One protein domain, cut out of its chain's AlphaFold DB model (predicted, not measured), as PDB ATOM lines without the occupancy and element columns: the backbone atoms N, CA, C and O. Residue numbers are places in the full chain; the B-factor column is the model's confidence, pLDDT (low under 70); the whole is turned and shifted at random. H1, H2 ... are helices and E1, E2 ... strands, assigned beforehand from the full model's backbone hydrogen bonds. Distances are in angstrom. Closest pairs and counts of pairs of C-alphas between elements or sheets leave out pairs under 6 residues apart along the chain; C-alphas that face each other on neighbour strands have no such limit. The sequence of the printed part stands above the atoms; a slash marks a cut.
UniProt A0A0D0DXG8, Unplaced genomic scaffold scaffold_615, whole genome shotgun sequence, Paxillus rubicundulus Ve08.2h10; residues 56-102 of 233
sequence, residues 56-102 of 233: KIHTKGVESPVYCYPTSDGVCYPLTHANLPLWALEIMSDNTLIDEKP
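This is residues 56 to 102 of the 233 residues of an uncharacterized protein of Paxillus rubicundulus Ve08.2h10 (UniProt A0A0D0DXG8). This is a flat, loose piece with little regular structure: a small hairpin of two short strands, E1 and E2, with a looping stretch, residues 56 to 67, towards one end of the length and one helix, H1, towards the other. After H1, residues 93 to 102 fold back along it. The printed part has 47 residues, in the order E1, E2, H1, and its class is mixed, with only 16 residues in named elements. The radius of gyration of the C-alphas is 12.1 A, and the spans are 34 by 26 by 13 A.

E1, residues 68 to 70, and E2, residues 76 to 78, form an antiparallel hairpin, with 157 degrees between their directions. N 69 and O 77 are 2.8 A apart, within hydrogen-bond range. H1, residues 83 to 92, is apart from E1; every O i to N i+4 pair in H1 is within hydrogen-bond range.

E1 begins at C-alpha 68 (127.207, 120.057, 154.045). H1 is 14.4 A long and ends at C-alpha 92 (136.157, 126.862, 171.553).

The C-alphas farthest apart, of Lys 60 and Asp 94, are 34.1 A apart. Both links are tight. The printed part has no cut, and no printed residue is under 70 in pLDDT.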
ATOM      1  N   LYS A  56     120.135 117.079 154.595       93.75
ATOM      2  CA  LYS A  56     118.940 116.284 154.255       93.75
ATOM      3  C   LYS A  56     118.830 115.953 152.763       93.75
ATOM      4  O   LYS A  56     118.182 114.978 152.414       93.75
ATOM      5  N   ILE A  57     119.453 116.761 151.902       93.19
ATOM      6  CA  ILE A  57     119.364 116.621 150.444       93.19
ATOM      7  C   ILE A  57     120.337 115.542 149.938       93.19
ATOM      8  O   ILE A  57     119.965 114.698 149.129       93.19
ATOM      9  N   HIS A  58     121.568 115.532 150.460       92.56
ATOM     10  CA  HIS A  58     122.617 114.600 150.031       92.56
ATOM     11  C   HIS A  58     122.671 113.295 150.837       92.56
ATOM     12  O   HIS A  58     123.312 112.337 150.405       92.56
ATOM     13  N   THR A  59     122.005 113.225 151.991       93.69
ATOM     14  CA  THR A  59     121.940 111.994 152.790       93.69
ATOM     15  C   THR A  59     121.036 110.969 152.098       93.69
ATOM     16  O   THR A  59     119.824 111.146 152.030       93.69
ATOM     17  N   LYS A  60     121.619 109.871 151.595       92.06
ATOM     18  CA  LYS A  60     120.893 108.790 150.890       92.06
ATOM     19  C   LYS A  60     120.283 107.729 151.818       92.06
ATOM     20  O   LYS A  60     119.631 106.807 151.339       92.06
ATOM     21  N   GLY A  61     120.495 107.829 153.130       88.06
ATOM     22  CA  GLY A  61     119.987 106.878 154.119       88.06
ATOM     23  C   GLY A  61     120.518 107.165 155.523       88.06
ATOM     24  O   GLY A  61     121.365 108.034 155.705       88.06
ATOM     25  N   VAL A  62     120.026 106.426 156.521       87.81
ATOM     26  CA  VAL A  62     120.413 106.619 157.935       87.81
ATOM     27  C   VAL A  62     121.883 106.252 158.182       87.81
ATOM     28  O   VAL A  62     122.545 106.895 158.989       87.81
ATOM     29  N   GLU A  63     122.402 105.284 157.425       90.94
ATOM     30  CA  GLU A  63     123.747 104.712 157.594       90.94
ATOM     31  C   GLU A  63     124.884 105.593 157.051       90.94
ATOM     32  O   GLU A  63     126.045 105.396 157.395       90.94
ATOM     33  N   SER A  64     124.581 106.563 156.182       89.44
ATOM     34  CA  SER A  64     125.598 107.401 155.533       89.44
ATOM     35  C   SER A  64     125.180 108.872 155.572       89.44
ATOM     36  O   SER A  64     124.694 109.412 154.572       89.44
ATOM     37  N   PRO A  65     125.302 109.524 156.745       93.69
ATOM     38  CA  PRO A  65     125.057 110.951 156.849       93.69
ATOM     39  C   PRO A  65     126.112 111.711 156.043       93.69
ATOM     40  O   PRO A  65     127.313 111.492 156.199       93.69
ATOM     41  N   VAL A  66     125.653 112.627 155.194       94.75
ATOM     42  CA  VAL A  66     126.525 113.565 154.482       94.75
ATOM     43  C   VAL A  66     126.399 114.922 155.156       94.75
ATOM     44  O   VAL A  66     125.289 115.417 155.349       94.75
ATOM     45  N   TYR A  67     127.528 115.534 155.501       94.62
ATOM     46  CA  TYR A  67     127.560 116.860 156.110       94.62
ATOM     47  C   TYR A  67     127.829 117.911 155.037       94.62
ATOM     48  O   TYR A  67     128.754 117.764 154.233       94.62
ATOM     49  N   CYS A  68     127.016 118.964 154.991       94.38
ATOM     50  CA  CYS A  68     127.207 120.057 154.045       94.38
ATOM     51  C   CYS A  68     126.910 121.406 154.687       94.38
ATOM     52  O   CYS A  68     126.015 121.526 155.518       94.38
ATOM     53  N   TYR A  69     127.614 122.426 154.212       92.38
ATOM     54  CA  TYR A  69     127.306 123.819 154.483       92.38
ATOM     55  C   TYR A  69     126.380 124.365 153.376       92.38
ATOM     56  O   TYR A  69     126.841 124.526 152.239       92.38
ATOM     57  N   PRO A  70     125.079 124.594 153.645       91.12
ATOM     58  CA  PRO A  70     124.177 125.268 152.720       91.12
ATOM     59  C   PRO A  70     124.525 126.753 152.591       91.12
ATOM     60  O   PRO A  70     124.779 127.438 153.578       91.12
ATOM     61  N   THR A  71     124.482 127.249 151.361       88.50
ATOM     62  CA  THR A  71     124.626 128.672 151.037       88.50
ATOM     63  C   THR A  71     123.272 129.231 150.581       88.50
ATOM     64  O   THR A  71     122.358 128.478 150.235       88.50
ATOM     65  N   SER A  72     123.096 130.554 150.635       88.56
ATOM     66  CA  SER A  72     121.827 131.228 150.308       88.56
ATOM     67  C   SER A  72     121.368 131.033 148.857       88.56
ATOM     68  O   SER A  72     120.187 131.190 148.561       88.56
ATOM     69  N   ASP A  73     122.282 130.659 147.966       89.44
ATOM     70  CA  ASP A  73     122.047 130.304 146.565       89.44
ATOM     71  C   ASP A  73     121.523 128.865 146.374       89.44
ATOM     72  O   ASP A  73     121.279 128.435 145.247       89.44
ATOM     73  N   GLY A  74     121.343 128.109 147.463       88.12
ATOM     74  CA  GLY A  74     120.927 126.709 147.423       88.12
ATOM     75  C   GLY A  74     122.063 125.734 147.098       88.12
ATOM     76  O   GLY A  74     121.812 124.534 146.961       88.12
ATOM     77  N   VAL A  75     123.310 126.207 147.001       90.06
ATOM     78  CA  VAL A  75     124.481 125.349 146.806       90.06
ATOM     79  C   VAL A  75     124.934 124.785 148.151       90.06
ATOM     80  O   VAL A  75     125.001 125.478 149.167       90.06
ATOM     81  N   CYS A  76     125.250 123.492 148.165       92.75
ATOM     82  CA  CYS A  76     125.799 122.808 149.330       92.75
ATOM     83  C   CYS A  76     127.286 122.528 149.120       92.75
ATOM     84  O   CYS A  76     127.674 121.867 148.152       92.75
ATOM     85  N   TYR A  77     128.106 122.958 150.073       91.31
ATOM     86  CA  TYR A  77     129.527 122.629 150.100       91.31
ATOM     87  C   TYR A  77     129.768 121.434 151.023       91.31
ATOM     88  O   TYR A  77     129.365 121.495 152.189       91.31
ATOM     89  N   PRO A  78     130.398 120.345 150.553       92.06
ATOM     90  CA  PRO A  78     130.660 119.189 151.399       92.06
ATOM     91  C   PRO A  78     131.608 119.544 152.551       92.06
ATOM     92  O   PRO A  78     132.635 120.202 152.366       92.06
ATOM     93  N   LEU A  79     131.260 119.081 153.750       92.19
ATOM     94  CA  LEU A  79     132.097 119.168 154.943       92.19
ATOM     95  C   LEU A  79     132.774 117.817 155.162       92.19
ATOM     96  O   LEU A  79     132.112 116.792 155.322       92.19
ATOM     97  N   THR A  80     134.105 117.809 155.169       89.81
ATOM     98  CA  THR A  80     134.872 116.598 155.471       89.81
ATOM     99  C   THR A  80     134.895 116.339 156.979       89.81
ATOM    100  O   THR A  80     134.722 117.252 157.790       89.81
ATOM    101  N   HIS A  81     135.196 115.101 157.377       86.88
ATOM    102  CA  HIS A  81     135.430 114.775 158.787       86.88
ATOM    103  C   HIS A  81     136.593 115.566 159.410       86.88
ATOM    104  O   HIS A  81     136.605 115.732 160.622       86.88
ATOM    105  N   ALA A  82     137.541 116.071 158.611       88.56
ATOM    106  CA  ALA A  82     138.639 116.912 159.092       88.56
ATOM    107  C   ALA A  82     138.207 118.367 159.347       88.56
ATOM    108  O   ALA A  82     138.784 119.043 160.196       88.56
ATOM    109  N   ASN A  83     137.162 118.840 158.662       91.00
ATOM    110  CA  ASN A  83     136.666 120.208 158.802       91.00
ATOM    111  C   ASN A  83     135.954 120.433 160.146       91.00
ATOM    112  O   ASN A  83     136.093 121.495 160.747       91.00
ATOM    113  N   LEU A  84     135.197 119.439 160.626       91.94
ATOM    114  CA  LEU A  84     134.369 119.576 161.832       91.94
ATOM    115  C   LEU A  84     135.197 119.786 163.118       91.94
ATOM    116  O   LEU A  84     134.858 120.690 163.879       91.94
ATOM    117  N   PRO A  85     136.296 119.043 163.374       92.38
ATOM    118  CA  PRO A  85     137.163 119.305 164.521       92.38
ATOM    119  C   PRO A  85     137.843 120.674 164.464       92.38
ATOM    120  O   PRO A  85     137.935 121.341 165.489       92.38
ATOM    121  N   LEU A  86     138.291 121.116 163.281       90.69
ATOM    122  CA  LEU A  86     138.903 122.440 163.114       90.69
ATOM    123  C   LEU A  86     137.911 123.557 163.447       90.69
ATOM    124  O   LEU A  86     138.253 124.493 164.165       90.69
ATOM    125  N   TRP A  87     136.666 123.418 162.994       91.19
ATOM    126  CA  TRP A  87     135.596 124.351 163.337       91.19
ATOM    127  C   TRP A  87     135.290 124.333 164.836       91.19
ATOM    128  O   TRP A  87     135.216 125.388 165.462       91.19
ATOM    129  N   ALA A  88     135.180 123.151 165.441       93.81
ATOM    130  CA  ALA A  88     134.933 123.032 166.872       93.81
ATOM    131  C   ALA A  88     136.029 123.725 167.705       93.81
ATOM    132  O   ALA A  88     135.711 124.414 168.671       93.81
ATOM    133  N   LEU A  89     137.301 123.617 167.306       91.81
ATOM    134  CA  LEU A  89     138.409 124.336 167.948       91.81
ATOM    135  C   LEU A  89     138.301 125.860 167.796       91.81
ATOM    136  O   LEU A  89     138.643 126.598 168.723       91.81
ATOM    137  N   GLU A  90     137.820 126.344 166.651       91.00
ATOM    138  CA  GLU A  90     137.628 127.777 166.417       91.00
ATOM    139  C   GLU A  90     136.477 128.345 167.263       91.00
ATOM    140  O   GLU A  90     136.640 129.414 167.856       91.00
ATOM    141  N   ILE A  91     135.391 127.579 167.427       91.19
ATOM    142  CA  ILE A  91     134.282 127.904 168.343       91.19
ATOM    143  C   ILE A  91     134.765 127.902 169.797       91.19
ATOM    144  O   ILE A  91     134.453 128.817 170.548       91.19
ATOM    145  N   MET A  92     135.568 126.908 170.202       90.00
ATOM    146  CA  MET A  92     136.157 126.862 171.553       90.00
ATOM    147  C   MET A  92     137.074 128.045 171.858       90.00
ATOM    148  O   MET A  92     137.329 128.327 173.025       90.00
ATOM    149  N   SER A  93     137.604 128.693 170.824       89.25
ATOM    150  CA  SER A  93     138.450 129.877 170.954       89.25
ATOM    151  C   SER A  93     137.632 131.178 170.963       89.25
ATOM    152  O   SER A  93     138.215 132.241 170.770       89.25
ATOM    153  N   ASP A  94     136.303 131.086 171.122       83.62
ATOM    154  CA  ASP A  94     135.321 132.182 171.125       83.62
ATOM    155  C   ASP A  94     135.376 133.089 169.882       83.62
ATOM    156  O   ASP A  94     134.930 134.235 169.900       83.62
ATOM    157  N   ASN A  95     135.914 132.577 168.771       75.25
ATOM    158  CA  ASN A  95     136.070 133.352 167.541       75.25
ATOM    159  C   ASN A  95     134.843 133.268 166.625       75.25
ATOM    160  O   ASN A  95     134.718 134.088 165.718       75.25
ATOM    161  N   THR A  96     133.973 132.268 166.813       82.88
ATOM    162  CA  THR A  96     132.840 131.978 165.920       82.88
ATOM    163  C   THR A  96     131.678 131.292 166.644       82.88
ATOM    164  O   THR A  96     131.860 130.609 167.652       82.88
ATOM    165  N   LEU A  97     130.466 131.456 166.106       88.50
ATOM    166  CA  LEU A  97     129.265 130.730 166.532       88.50
ATOM    167  C   LEU A  97     129.106 129.417 165.744       88.50
ATOM    168  O   LEU A  97     129.643 129.270 164.648       88.50
ATOM    169  N   ILE A  98     128.327 128.469 166.278       86.38
ATOM    170  CA  ILE A  98     128.042 127.167 165.633       86.38
ATOM    171  C   ILE A  98     127.380 127.343 164.256       86.38
ATOM    172  O   ILE A  98     127.637 126.552 163.349       86.38
ATOM    173  N   ASP A  99     126.556 128.382 164.105       85.69
ATOM    174  CA  ASP A  99     125.790 128.661 162.886       85.69
ATOM    175  C   ASP A  99     126.592 129.446 161.837       85.69
ATOM    176  O   ASP A  99     126.188 129.539 160.675       85.69
ATOM    177  N   GLU A 100     127.734 130.015 162.225       86.62
ATOM    178  CA  GLU A 100     128.513 130.896 161.366       86.62
ATOM    179  C   GLU A 100     129.715 130.166 160.772       86.62
ATOM    180  O   GLU A 100     130.515 129.537 161.468       86.62
ATOM    181  N   LYS A 101     129.848 130.258 159.447       83.62
ATOM    182  CA  LYS A 101     130.958 129.655 158.711       83.62
ATOM    183  C   LYS A 101     132.286 130.215 159.233       83.62
ATOM    184  O   LYS A 101     132.461 131.434 159.223       83.62
ATOM    185  N   PRO A 102     133.266 129.370 159.585       81.44
ATOM    186  CA  PRO A 102     134.565 129.865 159.993       81.44
ATOM    187  C   PRO A 102     135.264 130.518 158.806       81.44
ATOM    188  O   PRO A 102     135.393 129.913 157.737       81.44
TER     189      PRO A 102